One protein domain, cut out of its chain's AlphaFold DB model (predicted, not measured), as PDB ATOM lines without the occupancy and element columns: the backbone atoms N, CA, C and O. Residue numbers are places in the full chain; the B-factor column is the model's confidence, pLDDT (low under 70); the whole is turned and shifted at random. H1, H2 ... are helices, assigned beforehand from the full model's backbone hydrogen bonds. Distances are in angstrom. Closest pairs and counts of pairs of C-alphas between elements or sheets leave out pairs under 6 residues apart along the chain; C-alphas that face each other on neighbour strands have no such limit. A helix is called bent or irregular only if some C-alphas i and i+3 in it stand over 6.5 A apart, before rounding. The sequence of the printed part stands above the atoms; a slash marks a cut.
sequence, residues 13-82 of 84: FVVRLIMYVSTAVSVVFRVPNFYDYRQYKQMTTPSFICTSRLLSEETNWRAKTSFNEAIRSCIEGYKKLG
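AT A GLANCE: This is residues 13 to 82 of the 84 residues of an uncharacterized protein of bioreactor metagenome (UniProt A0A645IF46). Picture an open, strung-out chain of four helices with no common core: the longest helix, H1, and the short helix H2 fold into a helical hairpin at one end, a link that stands free over residues 45 to 51 leads away to the short helix H3 at the far end, and from there the chain turns off into a free arm, residues 64 to 82, that holds H4. The space between the hairpin and this arm is empty, and H1 and H2 are the two helices that touch. The printed part has 70 residues with four named helices, in the order H1, H2, H3, H4, and no named strand; the class is all helix. The whole is extended, with a radius of gyration of the C-alphas of 18.1 A, and the C-alphas span 48 by 34 by 22 A along their three main axes.

IN THESE COORDINATES: Start at the longest helix, H1, residues 13 to 29. Find C-alpha 13 at (-34.994, -26.179, -11.203); from there H1 runs 24.1 A to C-alpha 29 at (-30.287, -25.511, 12.402), and you will see z rise from end to end. Next look at H2, residues 37 to 44, which runs from Tyr 37 to Thr 44 with z falling, over 10.6 A from first to last C-alpha. Go on to H3, residues 52 to 59, which begins at Ser 52 and ends at Thr 59, with 10.3 A from first to last C-alpha. Last comes H4, residues 67 to 80: it begins at Phe 67 and covers 20.2 A to C-alpha 80, which you will find at (-1.398, -35.532, -4.703). None of the four helices is bent or irregular.

HOW THE PARTS SIT: Begin with H1 and H2, which touch, with 7 pairs of C-alphas within 8 A. Look at Met 19 and Tyr 37 for their closest C-alphas, 4.9 A apart. Their lines stand at a shallow tilt of 25 degrees, and they run opposite ways. Their centres are 12.0 A apart, and the two form a helical hairpin, joined by a short link of 7 residues. Moving outward, you come to H3, which is apart from H2, with no C-alpha of the one within 8 A of the other. H3 is apart from H1 too. H4 is apart from H1, from H2 and from H3, although it follows H3 in the chain. Check the backbone N and O atoms inside the helices: in H1, H2, H3 and H4 every O i to N i+4 pair is within hydrogen-bond range.

THE WHOLE: For the full reach of the domain, look at the C-alphas of Phe 29 and Glu 57, the two farthest apart, at 49.5 A. The first and last printed C-alphas, those of Phe 13 and Gly 82, are 32.9 A apart. The printed part has no cut, and each of its three links, H1 to H2, H2 to H3 and H3 to H4, is short, with 7 residues. Three stretches stand free: residues 45 to 51; residues 54 to 60, of which 54 to 59 belong to H3; and residues 64 to 82, of which 67 to 80 belong to H4. Without them, the body has 37 residues and spans 45 by 23 by 10 A. Read the B-factor column for the model's confidence: the mean pLDDT of the printed part is 84.9, and residues 48 to 53 are under 70. The mean is 93 in H1 and 74 in H3.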
ATOM      1  N   PHE A  13     -34.014 -26.502 -12.242       91.62
ATOM      2  CA  PHE A  13     -34.994 -26.179 -11.203       91.62
ATOM      3  C   PHE A  13     -34.856 -27.089  -9.975       91.62
ATOM      4  O   PHE A  13     -35.025 -26.616  -8.856       91.62
ATOM      5  N   VAL A  14     -34.485 -28.359 -10.170       93.12
ATOM      6  CA  VAL A  14     -34.250 -29.317  -9.080       93.12
ATOM      7  C   VAL A  14     -33.028 -28.885  -8.279       93.12
ATOM      8  O   VAL A  14     -33.100 -28.769  -7.059       93.12
ATOM      9  N   VAL A  15     -31.932 -28.549  -8.970       91.56
ATOM     10  CA  VAL A  15     -30.714 -28.024  -8.333       91.56
ATOM     11  C   VAL A  15     -31.021 -26.748  -7.549       91.56
ATOM     12  O   VAL A  15     -30.619 -26.621  -6.394       91.56
ATOM     13  N   ARG A  16     -31.794 -25.828  -8.142       93.00
ATOM     14  CA  ARG A  16     -32.236 -24.605  -7.465       93.00
ATOM     15  C   ARG A  16     -32.986 -24.931  -6.177       93.00
ATOM     16  O   ARG A  16     -32.631 -24.402  -5.131       93.00
ATOM     17  N   LEU A  17     -33.995 -25.797  -6.239       94.38
ATOM     18  CA  LEU A  17     -34.816 -26.141  -5.080       94.38
ATOM     19  C   LEU A  17     -33.967 -26.728  -3.946       94.38
ATOM     20  O   LEU A  17     -34.062 -26.259  -2.814       94.38
ATOM     21  N   ILE A  18     -33.085 -27.682  -4.262       93.62
ATOM     22  CA  ILE A  18     -32.179 -28.310  -3.289       93.62
ATOM     23  C   ILE A  18     -31.308 -27.256  -2.596       93.62
ATOM     24  O   ILE A  18     -31.207 -27.255  -1.371       93.62
ATOM     25  N   MET A  19     -30.720 -26.328  -3.356       93.50
ATOM     26  CA  MET A  19     -29.828 -25.308  -2.794       93.50
ATOM     27  C   MET A  19     -30.579 -24.284  -1.925       93.50
ATOM     28  O   MET A  19     -30.075 -23.854  -0.887       93.50
ATOM     29  N   TYR A  20     -31.817 -23.926  -2.280       92.94
ATOM     30  CA  TYR A  20     -32.660 -23.068  -1.436       92.94
ATOM     31  C   TYR A  20     -33.056 -23.762  -0.128       92.94
ATOM     32  O   TYR A  20     -32.917 -23.168   0.941       92.94
ATOM     33  N   VAL A  21     -33.502 -25.018  -0.200       93.06
ATOM     34  CA  VAL A  21     -33.890 -25.802   0.982       93.06
ATOM     35  C   VAL A  21     -32.689 -26.023   1.898       93.06
ATOM     36  O   VAL A  21     -32.786 -25.770   3.094       93.06
ATOM     37  N   SER A  22     -31.535 -26.403   1.345       92.31
ATOM     38  CA  SER A  22     -30.294 -26.577   2.112       92.31
ATOM     39  C   SER A  22     -29.880 -25.293   2.829       92.31
ATOM     40  O   SER A  22     -29.498 -25.324   3.998       92.31
ATOM     41  N   THR A  23     -30.030 -24.144   2.167       91.69
ATOM     42  CA  THR A  23     -29.753 -22.842   2.782       91.69
ATOM     43  C   THR A  23     -30.726 -22.536   3.922       91.69
ATOM     44  O   THR A  23     -30.289 -22.132   4.995       91.69
ATOM     45  N   ALA A  24     -32.027 -22.779   3.739       91.94
ATOM     46  CA  ALA A  24     -33.020 -22.585   4.797       91.94
ATOM     47  C   ALA A  24     -32.745 -23.482   6.017       91.94
ATOM     48  O   ALA A  24     -32.730 -22.999   7.147       91.94
ATOM     49  N   VAL A  25     -32.446 -24.764   5.789       92.94
ATOM     50  CA  VAL A  25     -32.078 -25.723   6.843       92.94
ATOM     51  C   VAL A  25     -30.807 -25.272   7.563       92.94
ATOM     52  O   VAL A  25     -30.777 -25.246   8.789       92.94
ATOM     53  N   SER A  26     -29.775 -24.853   6.830       92.88
ATOM     54  CA  SER A  26     -28.536 -24.353   7.432       92.88
ATOM     55  C   SER A  26     -28.773 -23.136   8.327       92.88
ATOM     56  O   SER A  26     -28.233 -23.081   9.428       92.88
ATOM     57  N   VAL A  27     -29.626 -22.196   7.908       91.19
ATOM     58  CA  VAL A  27     -29.961 -21.007   8.706       91.19
ATOM     59  C   VAL A  27     -30.725 -21.379   9.979       91.19
ATOM     60  O   VAL A  27     -30.411 -20.856  11.047       91.19
ATOM     61  N   VAL A  28     -31.695 -22.293   9.887       93.50
ATOM     62  CA  VAL A  28     -32.527 -22.713  11.029       93.50
ATOM     63  C   VAL A  28     -31.727 -23.545  12.032       93.50
ATOM     64  O   VAL A  28     -31.751 -23.266  13.227       93.50
ATOM     65  N   PHE A  29     -30.993 -24.548  11.554       92.75
ATOM     66  CA  PHE A  29     -30.287 -25.511  12.402       92.75
ATOM     67  C   PHE A  29     -28.830 -25.119  12.694       92.75
ATOM     68  O   PHE A  29     -28.150 -25.827  13.433       92.75
ATOM     69  N   ARG A  30     -28.337 -24.005  12.129       89.38
ATOM     70  CA  ARG A  30     -26.943 -23.526  12.233       89.38
ATOM     71  C   ARG A  30     -25.896 -24.579  11.842       89.38
ATOM     72  O   ARG A  30     -24.795 -24.606  12.386       89.38
ATOM     73  N   VAL A  31     -26.238 -25.444  10.886       91.12
ATOM     74  CA  VAL A  31     -25.345 -26.488  10.357       91.12
ATOM     75  C   VAL A  31     -24.578 -25.993   9.125       91.12
ATOM     76  O   VAL A  31     -25.090 -25.128   8.408       91.12
ATOM     77  N   PRO A  32     -23.380 -26.532   8.828       87.38
ATOM     78  CA  PRO A  32     -22.628 -26.173   7.626       87.38
ATOM     79  C   PRO A  32     -23.442 -26.399   6.342       87.38
ATOM     80  O   PRO A  32     -23.963 -27.492   6.114       87.38
ATOM     81  N   ASN A  33     -23.546 -25.369   5.497       88.00
ATOM     82  CA  ASN A  33     -24.252 -25.459   4.220       88.00
ATOM     83  C   ASN A  33     -23.315 -25.948   3.112       88.00
ATOM     84  O   ASN A  33     -22.395 -25.235   2.718       88.00
ATOM     85  N   PHE A  34     -23.580 -27.135   2.572       84.00
ATOM     86  CA  PHE A  34     -22.839 -27.666   1.423       84.00
ATOM     87  C   PHE A  34     -23.437 -27.241   0.074       84.00
ATOM     88  O   PHE A  34     -22.745 -27.275  -0.941       84.00
ATOM     89  N   TYR A  35     -24.709 -26.835   0.053       86.12
ATOM     90  CA  TYR A  35     -25.466 -26.520  -1.159       86.12
ATOM     91  C   TYR A  35     -26.076 -25.119  -1.047       86.12
ATOM     92  O   TYR A  35     -27.266 -24.954  -0.793       86.12
ATOM     93  N   ASP A  36     -25.245 -24.089  -1.222       89.00
ATOM     94  CA  ASP A  36     -25.646 -22.692  -1.024       89.00
ATOM     95  C   ASP A  36     -26.348 -22.089  -2.254       89.00
ATOM     96  O   ASP A  36     -25.842 -22.112  -3.380       89.00
ATOM     97  N   TYR A  37     -27.502 -21.460  -2.038       89.75
ATOM     98  CA  TYR A  37     -28.184 -20.658  -3.053       89.75
ATOM     99  C   TYR A  37     -27.273 -19.579  -3.681       89.75
ATOM    100  O   TYR A  37     -27.358 -19.314  -4.884       89.75
ATOM    101  N   ARG A  38     -26.370 -18.955  -2.921       88.69
ATOM    102  CA  ARG A  38     -25.420 -17.967  -3.462       88.69
ATOM    103  C   ARG A  38     -24.504 -18.591  -4.511       88.69
ATOM    104  O   ARG A  38     -24.272 -17.981  -5.554       88.69
ATOM    105  N   GLN A  39     -24.061 -19.824  -4.274       88.12
ATOM    106  CA  GLN A  39     -23.254 -20.586  -5.221       88.12
ATOM    107  C   GLN A  39     -24.062 -20.935  -6.477       88.12
ATOM    108  O   GLN A  39     -23.564 -20.749  -7.586       88.12
ATOM    109  N   TYR A  40     -25.333 -21.334  -6.332       89.31
ATOM    110  CA  TYR A  40     -26.234 -21.513  -7.480       89.31
ATOM    111  C   TYR A  40     -26.273 -20.263  -8.363       89.31
ATOM    112  O   TYR A  40     -26.130 -20.342  -9.585       89.31
ATOM    113  N   LYS A  41     -26.454 -19.092  -7.737       89.25
ATOM    114  CA  LYS A  41     -26.513 -17.812  -8.444       89.25
ATOM    115  C   LYS A  41     -25.203 -17.549  -9.181       89.25
ATOM    116  O   LYS A  41     -25.249 -17.232 -10.361       89.25
ATOM    117  N   GLN A  42     -24.050 -17.743  -8.545       86.88
ATOM    118  CA  GLN A  42     -22.744 -17.554  -9.188       86.88
ATOM    119  C   GLN A  42     -22.524 -18.494 -10.381       86.88
ATOM    120  O   GLN A  42     -22.045 -18.049 -11.416       86.88
ATOM    121  N   MET A  43     -22.914 -19.767 -10.267       86.50
ATOM    122  CA  MET A  43     -22.746 -20.759 -11.337       86.50
ATOM    123  C   MET A  43     -23.680 -20.531 -12.533       86.50
ATOM    124  O   MET A  43     -23.361 -20.938 -13.646       86.50
ATOM    125  N   THR A  44     -24.853 -19.933 -12.306       86.38
ATOM    126  CA  THR A  44     -25.883 -19.731 -13.343       86.38
ATOM    127  C   THR A  44     -25.928 -18.319 -13.911       86.38
ATOM    128  O   THR A  44     -26.517 -18.118 -14.973       86.38
ATOM    129  N   THR A  45     -25.327 -17.344 -13.226       85.25
ATOM    130  CA  THR A  45     -25.222 -15.975 -13.733       85.25
ATOM    131  C   THR A  45     -24.335 -15.986 -14.977       85.25
ATOM    132  O   THR A  45     -23.268 -16.601 -14.941       85.25
ATOM    133  N   PRO A  46     -24.739 -15.319 -16.073       79.31
ATOM    134  CA  PRO A  46     -23.850 -15.136 -17.206       79.31
ATOM    135  C   PRO A  46     -22.600 -14.410 -16.717       79.31
ATOM    136  O   PRO A  46     -22.673 -13.292 -16.205       79.31
ATOM    137  N   SER A  47     -21.449 -15.060 -16.835       70.12
ATOM    138  CA  SER A  47     -20.191 -14.383 -16.595       70.12
ATOM    139  C   SER A  47     -19.996 -13.382 -17.725       70.12
ATOM    140  O   SER A  47     -19.822 -13.754 -18.886       70.12
ATOM    141  N   PHE A  48     -20.005 -12.091 -17.383       62.00
ATOM    142  CA  PHE A  48     -19.258 -11.132 -18.179       62.00
ATOM    143  C   PHE A  48     -17.810 -11.588 -18.087       62.00
ATOM    144  O   PHE A  48     -17.126 -11.373 -17.086       62.00
ATOM    145  N   ILE A  49     -17.363 -12.310 -19.110       61.03
ATOM    146  CA  ILE A  49     -15.945 -12.481 -19.351       61.03
ATOM    147  C   ILE A  49     -15.501 -11.052 -19.618       61.03
ATOM    148  O   ILE A  49     -15.772 -10.540 -20.701       61.03
ATOM    149  N   CYS A  50     -14.927 -10.376 -18.613       56.50
ATOM    150  CA  CYS A  50     -14.117  -9.192 -18.857       56.50
ATOM    151  C   CYS A  50     -13.155  -9.644 -19.935       56.50
ATOM    152  O   CYS A  50     -12.272 -10.460 -19.664       56.50
ATOM    153  N   THR A  51     -13.453  -9.264 -21.176       58.06
ATOM    154  CA  THR A  51     -12.727  -9.733 -22.337       58.06
ATOM    155  C   THR A  51     -11.307  -9.342 -22.042       58.06
ATOM    156  O   THR A  51     -11.009  -8.150 -21.959       58.06
ATOM    157  N   SER A  52     -10.474 -10.352 -21.798       63.25
ATOM    158  CA  SER A  52      -9.072 -10.193 -21.435       63.25
ATOM    159  C   SER A  52      -8.405  -9.164 -22.331       63.25
ATOM    160  O   SER A  52      -7.571  -8.426 -21.860       63.25
ATOM    161  N   ARG A  53      -8.870  -9.040 -23.576       66.62
ATOM    162  CA  ARG A  53      -8.531  -7.996 -24.531       66.62
ATOM    163  C   ARG A  53      -8.491  -6.566 -23.970       66.62
ATOM    164  O   ARG A  53      -7.403  -6.021 -23.930       66.62
ATOM    165  N   LEU A  54      -9.605  -5.979 -23.520       71.62
ATOM    166  CA  LEU A  54      -9.633  -4.584 -23.033       71.62
ATOM    167  C   LEU A  54      -8.727  -4.394 -21.811       71.62
ATOM    168  O   LEU A  54      -7.911  -3.480 -21.767       71.62
ATOM    169  N   LEU A  55      -8.800  -5.328 -20.858       73.75
ATOM    170  CA  LEU A  55      -7.947  -5.314 -19.669       73.75
ATOM    171  C   LEU A  55      -6.459  -5.420 -20.047       73.75
ATOM    172  O   LEU A  55      -5.630  -4.687 -19.519       73.75
ATOM    173  N   SER A  56      -6.108  -6.323 -20.960       74.56
ATOM    174  CA  SER A  56      -4.739  -6.554 -21.419       74.56
ATOM    175  C   SER A  56      -4.206  -5.402 -22.264       74.56
ATOM    176  O   SER A  56      -3.022  -5.097 -22.149       74.56
ATOM    177  N   GLU A  57      -5.050  -4.777 -23.085       79.94
ATOM    178  CA  GLU A  57      -4.706  -3.620 -23.916       79.94
ATOM    179  C   GLU A  57      -4.481  -2.366 -23.053       79.94
ATOM    180  O   GLU A  57      -3.490  -1.671 -23.255       79.94
ATOM    181  N   GLU A  58      -5.325  -2.108 -22.047       83.62
ATOM    182  CA  GLU A  58      -5.222  -0.904 -21.205       83.62
ATOM    183  C   GLU A  58      -4.173  -1.015 -20.092       83.62
ATOM    184  O   GLU A  58      -3.531  -0.027 -19.739       83.62
ATOM    185  N   THR A  59      -3.984  -2.204 -19.513       82.38
ATOM    186  CA  THR A  59      -3.159  -2.366 -18.299       82.38
ATOM    187  C   THR A  59      -1.866  -3.151 -18.526       82.38
ATOM    188  O   THR A  59      -1.127  -3.400 -17.574       82.38
ATOM    189  N   ASN A  60      -1.583  -3.583 -19.765       79.44
ATOM    190  CA  ASN A  60      -0.534  -4.565 -20.091       79.44
ATOM    191  C   ASN A  60      -0.635  -5.872 -19.284       79.44
ATOM    192  O   ASN A  60       0.311  -6.664 -19.223       79.44
ATOM    193  N   TRP A  61      -1.782  -6.123 -18.656       80.69
ATOM    194  CA  TRP A  61      -1.977  -7.301 -17.840       80.69
ATOM    195  C   TRP A  61      -2.052  -8.540 -18.726       80.69
ATOM    196  O   TRP A  61      -2.843  -8.616 -19.667       80.69
ATOM    197  N   ARG A  62      -1.238  -9.546 -18.413       77.81
ATOM    198  CA  ARG A  62      -1.278 -10.859 -19.059       77.81
ATOM    199  C   ARG A  62      -1.409 -11.925 -17.987       77.81
ATOM    200  O   ARG A  62      -0.678 -11.907 -16.994       77.81
ATOM    201  N   ALA A  63      -2.325 -12.866 -18.195       79.50
ATOM    202  CA  ALA A  63      -2.398 -14.049 -17.354       79.50
ATOM    203  C   ALA A  63      -1.056 -14.794 -17.424       79.50
ATOM    204  O   ALA A  63      -0.542 -15.056 -18.511       79.50
ATOM    205  N   LYS A  64      -0.482 -15.122 -16.262       82.12
ATOM    206  CA  LYS A  64       0.797 -15.848 -16.176       82.12
ATOM    207  C   LYS A  64       0.688 -17.295 -16.654       82.12
ATOM    208  O   LYS A  64       1.691 -17.883 -17.030       82.12
ATOM    209  N   THR A  65      -0.513 -17.857 -16.595       82.81
ATOM    210  CA  THR A  65      -0.803 -19.245 -16.935       82.81
ATOM    211  C   THR A  65      -1.970 -19.303 -17.898       82.81
ATOM    212  O   THR A  65      -2.955 -18.569 -17.773       82.81
ATOM    213  N   SER A  66      -1.865 -20.201 -18.869       85.81
ATOM    214  CA  SER A  66      -2.985 -20.524 -19.740       85.81
ATOM    215  C   SER A  66      -4.051 -21.317 -18.978       85.81
ATOM    216  O   SER A  66      -3.780 -21.964 -17.963       85.81
ATOM    217  N   PHE A  67      -5.280 -21.315 -19.499       80.88
ATOM    218  CA  PHE A  67      -6.372 -22.105 -18.928       80.88
ATOM    219  C   PHE A  67      -6.010 -23.596 -18.830       80.88
ATOM    220  O   PHE A  67      -6.218 -24.223 -17.794       80.88
ATOM    221  N   ASN A  68      -5.391 -24.151 -19.876       88.06
ATOM    222  CA  ASN A  68      -4.997 -25.560 -19.912       88.06
ATOM    223  C   ASN A  68      -3.934 -25.899 -18.856       88.06
ATOM    224  O   ASN A  68      -4.016 -26.946 -18.213       88.06
ATOM    225  N   GLU A  69      -2.960 -25.013 -18.642       89.12
ATOM    226  CA  GLU A  69      -1.946 -25.181 -17.594       89.12
ATOM    227  C   GLU A  69      -2.559 -25.114 -16.197       89.12
ATOM    228  O   GLU A  69      -2.242 -25.949 -15.348       89.12
ATOM    229  N   ALA A  70      -3.476 -24.170 -15.969       86.44
ATOM    230  CA  ALA A  70      -4.185 -24.049 -14.700       86.44
ATOM    231  C   ALA A  70      -4.980 -25.326 -14.380       86.44
ATOM    232  O   ALA A  70      -4.861 -25.872 -13.282       86.44
ATOM    233  N   ILE A  71      -5.716 -25.865 -15.358       90.94
ATOM    234  CA  ILE A  71      -6.455 -27.126 -15.203       90.94
ATOM    235  C   ILE A  71      -5.506 -28.290 -14.900       90.94
ATOM    236  O   ILE A  71      -5.768 -29.075 -13.985       90.94
ATOM    237  N   ARG A  72      -4.385 -28.395 -15.620       91.31
ATOM    238  CA  ARG A  72      -3.394 -29.457 -15.396       91.31
ATOM    239  C   ARG A  72      -2.818 -29.400 -13.981       91.31
ATOM    240  O   ARG A  72      -2.781 -30.427 -13.305       91.31
ATOM    241  N   SER A  73      -2.450 -28.207 -13.515       90.56
ATOM    242  CA  SER A  73      -1.944 -27.983 -12.158       90.56
ATOM    243  C   SER A  73      -2.973 -28.367 -11.089       90.56
ATOM    244  O   SER A  73      -2.642 -29.081 -10.141       90.56
ATOM    245  N   CYS A  74      -4.246 -27.993 -11.273       87.88
ATOM    246  CA  CYS A  74      -5.325 -28.401 -10.372       87.88
ATOM    247  C   CYS A  74      -5.483 -29.926 -10.310       87.88
ATOM    248  O   CYS A  74      -5.571 -30.486  -9.217       87.88
ATOM    249  N   ILE A  75      -5.490 -30.612 -11.459       89.50
ATOM    250  CA  ILE A  75      -5.605 -32.079 -11.518       89.50
ATOM    251  C   ILE A  75      -4.450 -32.744 -10.763       89.50
ATOM    252  O   ILE A  75      -4.672 -33.678  -9.994       89.50
ATOM    253  N   GLU A  76      -3.219 -32.275 -10.964       91.94
ATOM    254  CA  GLU A  76      -2.054 -32.790 -10.243       91.94
ATOM    255  C   GLU A  76      -2.163 -32.563  -8.732       91.94
ATOM    256  O   GLU A  76      -1.850 -33.468  -7.958       91.94
ATOM    257  N   GLY A  77      -2.667 -31.403  -8.304       89.44
ATOM    258  CA  GLY A  77      -2.954 -31.116  -6.898       89.44
ATOM    259  C   GLY A  77      -3.948 -32.109  -6.293       89.44
ATOM    260  O   GLY A  77      -3.665 -32.721  -5.264       89.44
ATOM    261  N   TYR A  78      -5.075 -32.349  -6.962       85.88
ATOM    262  CA  TYR A  78      -6.071 -33.319  -6.498       85.88
ATOM    263  C   TYR A  78      -5.538 -34.754  -6.451       85.88
ATOM    264  O   TYR A  78      -5.864 -35.485  -5.515       85.88
ATOM    265  N   LYS A  79      -4.689 -35.152  -7.408       86.69
ATOM    266  CA  LYS A  79      -4.008 -36.456  -7.380       86.69
ATOM    267  C   LYS A  79      -3.088 -36.589  -6.170       86.69
ATOM    268  O   LYS A  79      -3.134 -37.598  -5.474       86.69
ATOM    269  N   LYS A  80      -2.288 -35.557  -5.878       91.19
ATOM    270  CA  LYS A  80      -1.398 -35.532  -4.703       91.19
ATOM    271  C   LYS A  80      -2.171 -35.624  -3.388       91.19
ATOM    272  O   LYS A  80      -1.714 -36.283  -2.463       91.19
ATOM    273  N   LEU A  81      -3.353 -35.011  -3.321       87.25
ATOM    274  CA  LEU A  81      -4.250 -35.089  -2.163       87.25
ATOM    275  C   LEU A  81      -5.025 -36.420  -2.073       87.25
ATOM    276  O   LEU A  81      -5.757 -36.632  -1.109       87.25
ATOM    277  N   GLY A  82      -4.901 -37.316  -3.061       82.56
ATOM    278  CA  GLY A  82      -5.631 -38.589  -3.114       82.56
ATOM    279  C   GLY A  82      -7.125 -38.435  -3.419       82.56
ATOM    280  O   GLY A  82      -7.927 -39.320  -3.109       82.56
TER     281      GLY A  82